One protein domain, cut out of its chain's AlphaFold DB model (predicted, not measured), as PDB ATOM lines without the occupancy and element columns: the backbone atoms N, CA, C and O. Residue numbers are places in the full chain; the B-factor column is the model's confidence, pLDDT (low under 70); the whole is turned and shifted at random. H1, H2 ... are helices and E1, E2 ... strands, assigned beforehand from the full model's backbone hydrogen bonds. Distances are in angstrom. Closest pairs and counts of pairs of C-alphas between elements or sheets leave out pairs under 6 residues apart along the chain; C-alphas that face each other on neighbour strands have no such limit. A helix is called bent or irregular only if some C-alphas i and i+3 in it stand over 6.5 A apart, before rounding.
ATOM      1  N   TYR A   6      14.130  12.062   4.975       94.88
ATOM      2  CA  TYR A   6      12.772  11.546   5.000       94.88
ATOM      3  C   TYR A   6      11.800  12.618   5.487       94.88
ATOM      4  O   TYR A   6      12.200  13.632   6.064       94.88
ATOM      5  N   THR A   7      10.511  12.385   5.262       95.38
ATOM      6  CA  THR A   7       9.424  13.222   5.773       95.38
ATOM      7  C   THR A   7       8.617  12.404   6.765       95.38
ATOM      8  O   THR A   7       8.261  11.272   6.466       95.38
ATOM      9  N   CYS A   8       8.369  12.963   7.948       95.88
ATOM     10  CA  CYS A   8       7.590  12.299   8.987       95.88
ATOM     11  C   CYS A   8       6.123  12.207   8.566       95.88
ATOM     12  O   CYS A   8       5.512  13.234   8.270       95.88
ATOM     13  N   ASP A   9       5.560  11.001   8.595       93.75
ATOM     14  CA  ASP A   9       4.176  10.742   8.184       93.75
ATOM     15  C   ASP A   9       3.118  11.322   9.147       93.75
ATOM     16  O   ASP A   9       1.978  11.528   8.740       93.75
ATOM     17  N   ASN A  10       3.495  11.654  10.391       94.94
ATOM     18  CA  ASN A  10       2.603  12.316  11.356       94.94
ATOM     19  C   ASN A  10       2.693  13.852  11.276       94.94
ATOM     20  O   ASN A  10       1.714  14.546  11.015       94.94
ATOM     21  N   CYS A  11       3.890  14.409  11.499       95.88
ATOM     22  CA  CYS A  11       4.070  15.857  11.664       95.88
ATOM     23  C   CYS A  11       4.516  16.593  10.388       95.88
ATOM     24  O   CYS A  11       4.595  17.822  10.387       95.88
ATOM     25  N   GLY A  12       4.868  15.871   9.319       94.56
ATOM     26  CA  GLY A  12       5.334  16.444   8.051       94.56
ATOM     27  C   GLY A  12       6.743  17.050   8.080       94.56
ATOM     28  O   GLY A  12       7.186  17.614   7.080       94.56
ATOM     29  N   SER A  13       7.467  16.955   9.201       95.25
ATOM     30  CA  SER A  13       8.827  17.499   9.310       95.25
ATOM     31  C   SER A  13       9.843  16.648   8.550       95.25
ATOM     32  O   SER A  13       9.746  15.420   8.522       95.25
ATOM     33  N   THR A  14      10.845  17.296   7.957       96.06
ATOM     34  CA  THR A  14      11.966  16.616   7.300       96.06
ATOM     35  C   THR A  14      13.043  16.235   8.318       96.06
ATOM     36  O   THR A  14      13.452  17.079   9.114       96.06
ATOM     37  N   PHE A  15      13.543  14.999   8.265       95.69
ATOM     38  CA  PHE A  15      14.589  14.489   9.161       95.69
ATOM     39  C   PHE A  15      15.612  13.620   8.402       95.69
ATOM     40  O   PHE A  15      15.272  13.077   7.350       95.69
ATOM     41  N   PRO A  16      16.876  13.536   8.863       94.31
ATOM     42  CA  PRO A  16      17.918  12.773   8.174       94.31
ATOM     43  C   PRO A  16      17.794  11.260   8.410       94.31
ATOM     44  O   PRO A  16      17.290  10.824   9.441       94.31
ATOM     45  N   ASP A  17      18.331  10.466   7.485       90.81
ATOM     46  CA  ASP A  17      18.475   9.008   7.606       90.81
ATOM     47  C   ASP A  17      19.536   8.578   8.633       90.81
ATOM     48  O   ASP A  17      19.569   7.423   9.063       90.81
ATOM     49  N   CYS A  18      20.395   9.510   9.050       87.12
ATOM     50  CA  CYS A  18      21.351   9.335  10.129       87.12
ATOM     51  C   CYS A  18      20.816   9.950  11.435       87.12
ATOM     52  O   CYS A  18      20.911  11.158  11.661       87.12
ATOM     53  N   GLY A  19      20.262   9.119  12.316       87.94
ATOM     54  CA  GLY A  19      19.733   9.549  13.610       87.94
ATOM     55  C   GLY A  19      18.786   8.522  14.216       87.94
ATOM     56  O   GLY A  19      18.598   7.443  13.657       87.94
ATOM     57  N   GLU A  20      18.200   8.871  15.356       89.62
ATOM     58  CA  GLU A  20      17.080   8.121  15.923       89.62
ATOM     59  C   GLU A  20      15.811   8.476  15.146       89.62
ATOM     60  O   GLU A  20      15.476   9.650  14.990       89.62
ATOM     61  N   TYR A  21      15.145   7.459  14.613       94.50
ATOM     62  CA  TYR A  21      13.853   7.565  13.946       94.50
ATOM     63  C   TYR A  21      13.132   6.223  14.043       94.50
ATOM     64  O   TYR A  21      13.750   5.190  14.311       94.50
ATOM     65  N   VAL A  22      11.827   6.239  13.789       94.94
ATOM     66  CA  VAL A  22      11.004   5.028  13.766       94.94
ATOM     67  C   VAL A  22      10.612   4.728  12.333       94.94
ATOM     68  O   VAL A  22      10.178   5.619  11.602       94.94
ATOM     69  N   SER A  23      10.732   3.470  11.930       94.75
ATOM     70  CA  SER A  23      10.193   2.961  10.673       94.75
ATOM     71  C   SER A  23       9.231   1.820  10.937       94.75
ATOM     72  O   SER A  23       9.422   1.036  11.861       94.75
ATOM     73  N   CYS A  24       8.201   1.725  10.101       94.12
ATOM     74  CA  CYS A  24       7.439   0.497   9.973       94.12
ATOM     75  C   CYS A  24       8.163  -0.426   8.992       94.12
ATOM     76  O   CYS A  24       8.315  -0.082   7.818       94.12
ATOM     77  N   GLU A  25       8.559  -1.608   9.441       90.38
ATOM     78  CA  GLU A  25       9.330  -2.571   8.645       90.38
ATOM     79  C   GLU A  25       8.480  -3.211   7.540       90.38
ATOM     80  O   GLU A  25       8.984  -3.646   6.504       90.38
ATOM     81  N   THR A  26       7.156  -3.221   7.719       90.31
ATOM     82  CA  THR A  26       6.227  -3.803   6.745       90.31
ATOM     83  C   THR A  26       5.955  -2.881   5.547       90.31
ATOM     84  O   THR A  26       5.871  -3.353   4.413       90.31
ATOM     85  N   CYS A  27       5.784  -1.572   5.769       91.12
ATOM     86  CA  CYS A  27       5.351  -0.629   4.721       91.12
ATOM     87  C   CYS A  27       6.272   0.581   4.515       91.12
ATOM     88  O   CYS A  27       5.995   1.413   3.654       91.12
ATOM     89  N   TRP A  28       7.374   0.664   5.263       90.69
ATOM     90  CA  TRP A  28       8.406   1.697   5.158       90.69
ATOM     91  C   TRP A  28       7.965   3.131   5.468       90.69
ATOM     92  O   TRP A  28       8.742   4.053   5.203       90.69
ATOM     93  N   THR A  29       6.777   3.326   6.044       94.06
ATOM     94  CA  THR A  29       6.355   4.576   6.704       94.06
ATOM     95  C   THR A  29       7.366   4.964   7.774       94.06
ATOM     96  O   THR A  29       7.891   4.077   8.455       94.06
ATOM     97  N   LYS A  30       7.676   6.259   7.901       95.62
ATOM     98  CA  LYS A  30       8.719   6.726   8.821       95.62
ATOM     99  C   LYS A  30       8.257   7.909   9.657       95.62
ATOM    100  O   LYS A  30       7.594   8.825   9.175       95.62
ATOM    101  N   TRP A  31       8.716   7.931  10.899       97.12
ATOM    102  CA  TRP A  31       8.455   8.994  11.857       97.12
ATOM    103  C   TRP A  31       9.761   9.512  12.438       97.12
ATOM    104  O   TRP A  31      10.706   8.757  12.654       97.12
ATOM    105  N   CYS A  32       9.807  10.814  12.706       95.94
ATOM    106  CA  CYS A  32      11.005  11.464  13.233       95.94
ATOM    107  C   CYS A  32      11.319  11.099  14.692       95.94
ATOM    108  O   CYS A  32      12.427  11.367  15.141       95.94
ATOM    109  N   CYS A  33      10.351  10.557  15.435       95.19
ATOM    110  CA  CYS A  33      10.492  10.146  16.830       95.19
ATOM    111  C   CYS A  33       9.380   9.162  17.229       95.19
ATOM    112  O   CYS A  33       8.417   8.969  16.477       95.19
ATOM    113  N   ASP A  34       9.515   8.581  18.420       93.69
ATOM    114  CA  ASP A  34       8.578   7.613  18.997       93.69
ATOM    115  C   ASP A  34       7.193   8.209  19.220       93.69
ATOM    116  O   ASP A  34       6.199   7.609  18.821       93.69
ATOM    117  N   GLU A  35       7.123   9.436  19.742       95.62
ATOM    118  CA  GLU A  35       5.850  10.110  19.995       95.62
ATOM    119  C   GLU A  35       5.067  10.311  18.696       95.62
ATOM    120  O   GLU A  35       3.860  10.091  18.650       95.62
ATOM    121  N   CYS A  36       5.755  10.667  17.604       96.56
ATOM    122  CA  CYS A  36       5.110  10.805  16.303       96.56
ATOM    123  C   CYS A  36       4.584   9.474  15.768       96.56
ATOM    124  O   CYS A  36       3.557   9.468  15.097       96.56
ATOM    125  N   ALA A  37       5.292   8.374  16.019       95.56
ATOM    126  CA  ALA A  37       4.845   7.058  15.599       95.56
ATOM    127  C   ALA A  37       3.607   6.632  16.403       95.56
ATOM    128  O   ALA A  37       2.605   6.223  15.819       95.56
ATOM    129  N   GLU A  38       3.645   6.776  17.727       93.94
ATOM    130  CA  GLU A  38       2.540   6.419  18.623       93.94
ATOM    131  C   GLU A  38       1.273   7.239  18.348       93.94
ATOM    132  O   GLU A  38       0.183   6.671  18.247       93.94
ATOM    133  N   GLU A  39       1.403   8.557  18.167       95.75
ATOM    134  CA  GLU A  39       0.281   9.438  17.816       95.75
ATOM    135  C   GLU A  39      -0.356   9.067  16.469       95.75
ATOM    136  O   GLU A  39      -1.576   9.152  16.321       95.75
ATOM    137  N   ASP A  40       0.447   8.597  15.510       94.56
ATOM    138  CA  ASP A  40      -0.025   8.104  14.209       94.56
ATOM    139  C   ASP A  40      -0.593   6.671  14.276       94.56
ATOM    140  O   ASP A  40      -1.022   6.095  13.271       94.56
ATOM    141  N   GLY A  41      -0.608   6.070  15.468       93.56
ATOM    142  CA  GLY A  41      -1.125   4.728  15.712       93.56
ATOM    143  C   GLY A  41      -0.166   3.613  15.294       93.56
ATOM    144  O   GLY A  41      -0.610   2.502  14.980       93.56
ATOM    145  N   TYR A  42       1.138   3.871  15.242       94.38
ATOM    146  CA  TYR A  42       2.136   2.817  15.108       94.38
ATOM    147  C   TYR A  42       2.130   1.916  16.346       94.38
ATOM    148  O   TYR A  42       2.074   2.375  17.483       94.38
ATOM    149  N   VAL A  43       2.188   0.611  16.107       92.19
ATOM    150  CA  VAL A  43       2.304  -0.416  17.137       92.19
ATOM    151  C   VAL A  43       3.588  -1.174  16.855       92.19
ATOM    152  O   VAL A  43       3.713  -1.797  15.799       92.19
ATOM    153  N   ARG A  44       4.534  -1.115  17.795       89.06
ATOM    154  CA  ARG A  44       5.798  -1.857  17.726       89.06
ATOM    155  C   ARG A  44       5.558  -3.365  17.776       89.06
ATOM    156  O   ARG A  44       4.502  -3.846  18.203       89.06
ATOM    157  N   GLU A  45       6.563  -4.113  17.336       86.69
ATOM    158  CA  GLU A  45       6.568  -5.558  17.521       86.69
ATOM    159  C   GLU A  45       6.421  -5.916  19.005       86.69
ATOM    160  O   GLU A  45       7.009  -5.284  19.880       86.69
ATOM    161  N   HIS A  46       5.611  -6.926  19.302       85.00
ATOM    162  CA  HIS A  46       5.328  -7.314  20.681       85.00
ATOM    163  C   HIS A  46       4.970  -8.796  20.787       85.00
ATOM    164  O   HIS A  46       4.766  -9.509  19.800       85.00
ATOM    165  N   CYS A  47       4.903  -9.290  22.022       85.00
ATOM    166  CA  CYS A  47       4.465 -10.649  22.306       85.00
ATOM    167  C   CYS A  47       2.969 -10.672  22.618       85.00
ATOM    168  O   CYS A  47       2.501  -9.975  23.513       85.00
ATOM    169  N   LYS A  48       2.218 -11.565  21.972       86.81
ATOM    170  CA  LYS A  48       0.785 -11.752  22.236       86.81
ATOM    171  C   LYS A  48       0.471 -12.145  23.688       86.81
ATOM    172  O   LYS A  48      -0.612 -11.842  24.179       86.81
ATOM    173  N   LEU A  49       1.380 -12.858  24.356       84.19
ATOM    174  CA  LEU A  49       1.202 -13.277  25.752       84.19
ATOM    175  C   LEU A  49       1.611 -12.196  26.757       84.19
ATOM    176  O   LEU A  49       1.095 -12.185  27.871       84.19
ATOM    177  N   HIS A  50       2.536 -11.323  26.361       79.62
ATOM    178  CA  HIS A  50       3.146 -10.303  27.213       79.62
ATOM    179  C   HIS A  50       3.274  -8.990  26.432       79.62
ATOM    180  O   HIS A  50       4.387  -8.606  26.066       79.62
ATOM    181  N   PRO A  51       2.143  -8.348  26.093       73.62
ATOM    182  CA  PRO A  51       2.140  -7.102  25.327       73.62
ATOM    183  C   PRO A  51       2.711  -5.921  26.126       73.62
ATOM    184  O   PRO A  51       3.067  -4.912  25.544       73.62
ATOM    185  N   ASP A  52       2.799  -6.057  27.448       71.25
ATOM    186  CA  ASP A  52       3.335  -5.092  28.409       71.25
ATOM    187  C   ASP A  52       4.866  -5.157  28.577       71.25
ATOM    188  O   ASP A  52       5.437  -4.354  29.308       71.25
ATOM    189  N   LEU A  53       5.532  -6.118  27.928       68.12
ATOM    190  CA  LEU A  53       6.986  -6.317  27.979       68.12
ATOM    191  C   LEU A  53       7.647  -5.957  26.638       68.12
ATOM    192  O   LEU A  53       8.458  -6.730  26.124       68.12
ATOM    193  N   ASP A  54       7.258  -4.821  26.057       59.03
ATOM    194  CA  ASP A  54       7.737  -4.326  24.756       59.03
ATOM    195  C   ASP A  54       9.019  -3.473  24.837       59.03
ATOM    196  O   ASP A  54       9.589  -3.115  23.807       59.03
ATOM    197  N   ASP A  55       9.518  -3.201  26.045       62.75
ATOM    198  CA  ASP A  55      10.781  -2.495  26.243       62.75
ATOM    199  C   ASP A  55      11.985  -3.436  26.038       62.75
ATOM    200  O   ASP A  55      12.100  -4.499  26.668       62.75
ATOM    201  N   TYR A  56      12.903  -3.032  25.154       57.28
ATOM    202  CA  TYR A  56      14.054  -3.817  24.685       57.28
ATOM    203  C   TYR A  56      14.937  -4.306  25.849       57.28
ATOM    204  O   TYR A  56      15.451  -5.430  25.820       57.28
ATOM    205  N   ASP A  57      15.034  -3.509  26.917       55.66
ATOM    206  CA  ASP A  57      15.839  -3.812  28.105       55.66
ATOM    207  C   ASP A  57      15.163  -4.811  29.065       55.66
ATOM    208  O   ASP A  57      15.841  -5.607  29.724       55.66
ATOM    209  N   LEU A  58      13.828  -4.848  29.116       58.56
ATOM    210  CA  LEU A  58      13.070  -5.793  29.952       58.56
ATOM    211  C   LEU A  58      12.934  -7.175  29.299       58.56
ATOM    212  O   LEU A  58      12.678  -8.183  29.970       58.56
ATOM    213  N   MET A  59      13.152  -7.242  27.988       63.09
ATOM    214  CA  MET A  59      12.908  -8.431  27.190       63.09
ATOM    215  C   MET A  59      13.970  -9.525  27.360       63.09
ATOM    216  O   MET A  59      13.637 -10.705  27.262       63.09
ATOM    217  N   TYR A  60      15.235  -9.200  27.647       65.56
ATOM    218  CA  TYR A  60      16.320 -10.195  27.620       65.56
ATOM    219  C   TYR A  60      16.195 -11.279  28.712       65.56
ATOM    220  O   TYR A  60      16.194 -12.479  28.420       65.56
ATOM    221  N   GLU A  61      16.031 -10.878  29.976       67.75
ATOM    222  CA  GLU A  61      15.911 -11.819  31.104       67.75
ATOM    223  C   GLU A  61      14.561 -12.548  31.117       67.75
ATOM    224  O   GLU A  61      14.482 -13.715  31.522       67.75
ATOM    225  N   TYR A  62      13.501 -11.887  30.643       70.06
ATOM    226  CA  TYR A  62      12.181 -12.491  30.510       70.06
ATOM    227  C   TYR A  62      12.168 -13.574  29.424       70.06
ATOM    228  O   TYR A  62      11.791 -14.719  29.695       70.06
ATOM    229  N   ARG A  63      12.668 -13.256  28.217       69.38
ATOM    230  CA  ARG A  63      12.772 -14.197  27.088       69.38
ATOM    231  C   ARG A  63      13.483 -15.482  27.507       69.38
ATOM    232  O   ARG A  63      12.955 -16.562  27.276       69.38
ATOM    233  N   LYS A  64      14.615 -15.385  28.212       71.19
ATOM    234  CA  LYS A  64      15.404 -16.557  28.632       71.19
ATOM    235  C   LYS A  64      14.648 -17.530  29.547       71.19
ATOM    236  O   LYS A  64      14.958 -18.720  29.564       71.19
ATOM    237  N   LYS A  65      13.699 -17.037  30.345       75.19
ATOM    238  CA  LYS A  65      12.943 -17.853  31.313       75.19
ATOM    239  C   LYS A  65      11.597 -18.328  30.776       75.19
ATOM    240  O   LYS A  65      11.122 -19.376  31.208       75.19
ATOM    241  N   HIS A  66      10.988 -17.558  29.879       72.56
ATOM    242  CA  HIS A  66       9.593 -17.735  29.475       72.56
ATOM    243  C   HIS A  66       9.415 -18.109  28.001       72.56
ATOM    244  O   HIS A  66       8.376 -18.658  27.643       72.56
ATOM    245  N   CYS A  67      10.419 -17.869  27.156       77.31
ATOM    246  CA  CYS A  67      10.372 -18.181  25.734       77.31
ATOM    247  C   CYS A  67      11.289 -19.362  25.405       77.31
ATOM    248  O   CYS A  67      12.376 -19.521  25.950       77.31
ATOM    249  N   LYS A  68      10.816 -20.216  24.496       79.56
ATOM    250  CA  LYS A  68      11.508 -21.443  24.078       79.56
ATOM    251  C   LYS A  68      12.505 -21.220  22.934       79.56
ATOM    252  O   LYS A  68      13.303 -22.109  22.654       79.56
ATOM    253  N   TYR A  69      12.394 -20.076  22.262       78.56
ATOM    254  CA  TYR A  69      13.147 -19.699  21.070       78.56
ATOM    255  C   TYR A  69      14.156 -18.600  21.403       78.56
ATOM    256  O   TYR A  69      13.874 -17.737  22.236       78.56
ATOM    257  N   ASP A  70      15.296 -18.620  20.713       76.25
ATOM    258  CA  ASP A  70      16.362 -17.624  20.879       76.25
ATOM    259  C   ASP A  70      15.993 -16.264  20.256       76.25
ATOM    260  O   ASP A  70      16.469 -15.224  20.711       76.25
ATOM    261  N   SER A  71      15.102 -16.258  19.254       76.94
ATOM    262  CA  SER A  71      14.527 -15.054  18.646       76.94
ATOM    263  C   SER A  71      13.007 -15.025  18.795       76.94
ATOM    264  O   SER A  71      12.332 -16.051  18.682       76.94
ATOM    265  N   CYS A  72      12.450 -13.828  18.994       78.50
ATOM    266  CA  CYS A  72      11.005 -13.634  18.961       78.50
ATOM    267  C   CYS A  72      10.431 -13.863  17.564       78.50
ATOM    268  O   CYS A  72       9.357 -14.431  17.479       78.50
ATOM    269  N   THR A  73      11.155 -13.555  16.487       81.06
ATOM    270  CA  THR A  73      10.675 -13.775  15.108       81.06
ATOM    271  C   THR A  73      10.311 -15.234  14.806       81.06
ATOM    272  O   THR A  73       9.493 -15.490  13.929       81.06
ATOM    273  N   ASP A  74      10.890 -16.189  15.544       84.75
ATOM    274  CA  ASP A  74      10.629 -17.629  15.398       84.75
ATOM    275  C   ASP A  74       9.511 -18.138  16.331       84.75
ATOM    276  O   ASP A  74       9.116 -19.305  16.278       84.75
ATOM    277  N   CYS A  75       9.010 -17.277  17.218       84.88
ATOM    278  CA  CYS A  75       7.995 -17.606  18.207       84.88
ATOM    279  C   CYS A  75       6.584 -17.487  17.618       84.88
ATOM    280  O   CYS A  75       6.229 -16.487  17.005       84.88
ATOM    281  N   GLU A  76       5.715 -18.455  17.914       87.56
ATOM    282  CA  GLU A  76       4.303 -18.447  17.489       87.56
ATOM    283  C   GLU A  76       3.470 -17.290  18.074       87.56
ATOM    284  O   GLU A  76       2.378 -16.988  17.593       87.56
ATOM    285  N   HIS A  77       3.965 -16.654  19.137       87.00
ATOM    286  CA  HIS A  77       3.309 -15.531  19.806       87.00
ATOM    287  C   HIS A  77       3.866 -14.170  19.390       87.00
ATOM    288  O   HIS A  77       3.449 -13.158  19.953       87.00
ATOM    289  N   TYR A  78       4.799 -14.136  18.441       86.50
ATOM    290  CA  TYR A  78       5.325 -12.896  17.896       86.50
ATOM    291  C   TYR A  78       4.286 -12.184  17.045       86.50
ATOM    292  O   TYR A  78       3.650 -12.780  16.173       86.50
ATOM    293  N   VAL A  79       4.119 -10.899  17.326       88.31
ATOM    294  CA  VAL A  79       3.300  -9.992  16.541       88.31
ATOM    295  C   VAL A  79       4.252  -8.964  15.930       88.31
ATOM    296  O   VAL A  79       4.916  -8.262  16.696       88.31
ATOM    297  N   PRO A  80       4.358  -8.894  14.591       89.56
ATOM    298  CA  PRO A  80       5.195  -7.901  13.932       89.56
ATOM    299  C   PRO A  80       4.642  -6.494  14.155       89.56
ATOM    300  O   PRO A  80       3.482  -6.308  14.542       89.56
ATOM    301  N   ASP A  81       5.479  -5.504  13.880       91.12
ATOM    302  CA  ASP A  81       5.081  -4.109  13.895       91.12
ATOM    303  C   ASP A  81       3.962  -3.823  12.878       91.12
ATOM    304  O   ASP A  81       3.810  -4.484  11.846       91.12
ATOM    305  N   SER A  82       3.132  -2.827  13.172       94.19
ATOM    306  CA  SER A  82       2.089  -2.398  12.245       94.19
ATOM    307  C   SER A  82       1.746  -0.927  12.419       94.19
ATOM    308  O   SER A  82       1.689  -0.405  13.528       94.19
ATOM    309  N   CYS A  83       1.440  -0.260  11.312       94.88
ATOM    310  CA  CYS A  83       0.910   1.102  11.300       94.88
ATOM    311  C   CYS A  83      -0.513   1.141  10.724       94.88
ATOM    312  O   CYS A  83      -1.019   0.130  10.220       94.88
ATOM    313  N   LYS A  84      -1.136   2.325  10.729       94.81
ATOM    314  CA  LYS A  84      -2.472   2.559  10.157       94.81
ATOM    315  C   LYS A  84      -2.609   2.091   8.701       94.81
ATOM    316  O   LYS A  84      -3.637   1.525   8.328       94.81
ATOM    317  N   TYR A  85      -1.551   2.220   7.897       94.06
ATOM    318  CA  TYR A  85      -1.539   1.751   6.508       94.06
ATOM    319  C   TYR A  85      -1.493   0.218   6.418       94.06
ATOM    320  O   TYR A  85      -2.241  -0.386   5.651       94.06
ATOM    321  N   CYS A  86      -0.673  -0.438   7.250       93.81
ATOM    322  CA  CYS A  86      -0.594  -1.905   7.313       93.81
ATOM    323  C   CYS A  86      -1.928  -2.526   7.738       93.81
ATOM    324  O   CYS A  86      -2.349  -3.553   7.200       93.81
ATOM    325  N   ARG A  87      -2.610  -1.880   8.689       94.19
ATOM    326  CA  ARG A  87      -3.914  -2.310   9.208       94.19
ATOM    327  C   ARG A  87      -5.092  -1.898   8.324       94.19
ATOM    328  O   ARG A  87      -6.217  -2.297   8.613       94.19
ATOM    329  N   LYS A  88      -4.839  -1.184   7.217       93.38
ATOM    330  CA  LYS A  88      -5.859  -0.681   6.278       93.38
ATOM    331  C   LYS A  88      -6.879   0.253   6.934       93.38
ATOM    332  O   LYS A  88      -8.035   0.308   6.517       93.38
TER     333      LYS A  88
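Overview. This is residues 6 to 88 of the 118 residues of an uncharacterized protein of Lachnospiraceae bacterium 2_1_58FAA (UniProt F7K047). Little regular structure is present: two loop-rich lobes, E1 and H1 in one and H2 in the other, are joined by two extended stretches, residues 42 to 47 and 78 to 83. The 83 printed residues include E1, H1 and H2 in that order, mostly helix, with only 20 residues in named elements. The whole is only just loose, close to compact, with a radius of gyration of the C-alphas of 14.3 A and spans of 42 by 28 by 19 A.

Arrangement. Residues 6 to 7 pair antiparallel with 14 to 15 of E1, residues 14 to 16, which pairs with no named strand. Residues 22 to 23 pair antiparallel with 30 to 31. H1, residues 34 to 39, is apart from E1, and every O i to N i+4 pair in it is within hydrogen-bond range. Residues 46 to 47 pair antiparallel with 78 to 79. H2, residues 56 to 66, is apart from both E1 and H1; it has 3 of 7 O i to N i+4 pairs and 2 of 8 O i to N i+3 pairs within range.

Along the chain. E1 begins at C-alpha 14 (11.966, 16.616, 7.300). H1 spans 8.6 A. H2 spans 15.4 A, ending at C-alpha 66 (9.593, -17.735, 29.475), and is only just irregular: C-alphas 58 and 61 are 6.8 A apart.

Size, cuts and confidence. The farthest C-alphas, of Gly 12 and Lys 65, are 42.1 A apart. The printed part has no cut; both links are long. Residues 53 to 61 and 63 have pLDDT under 70.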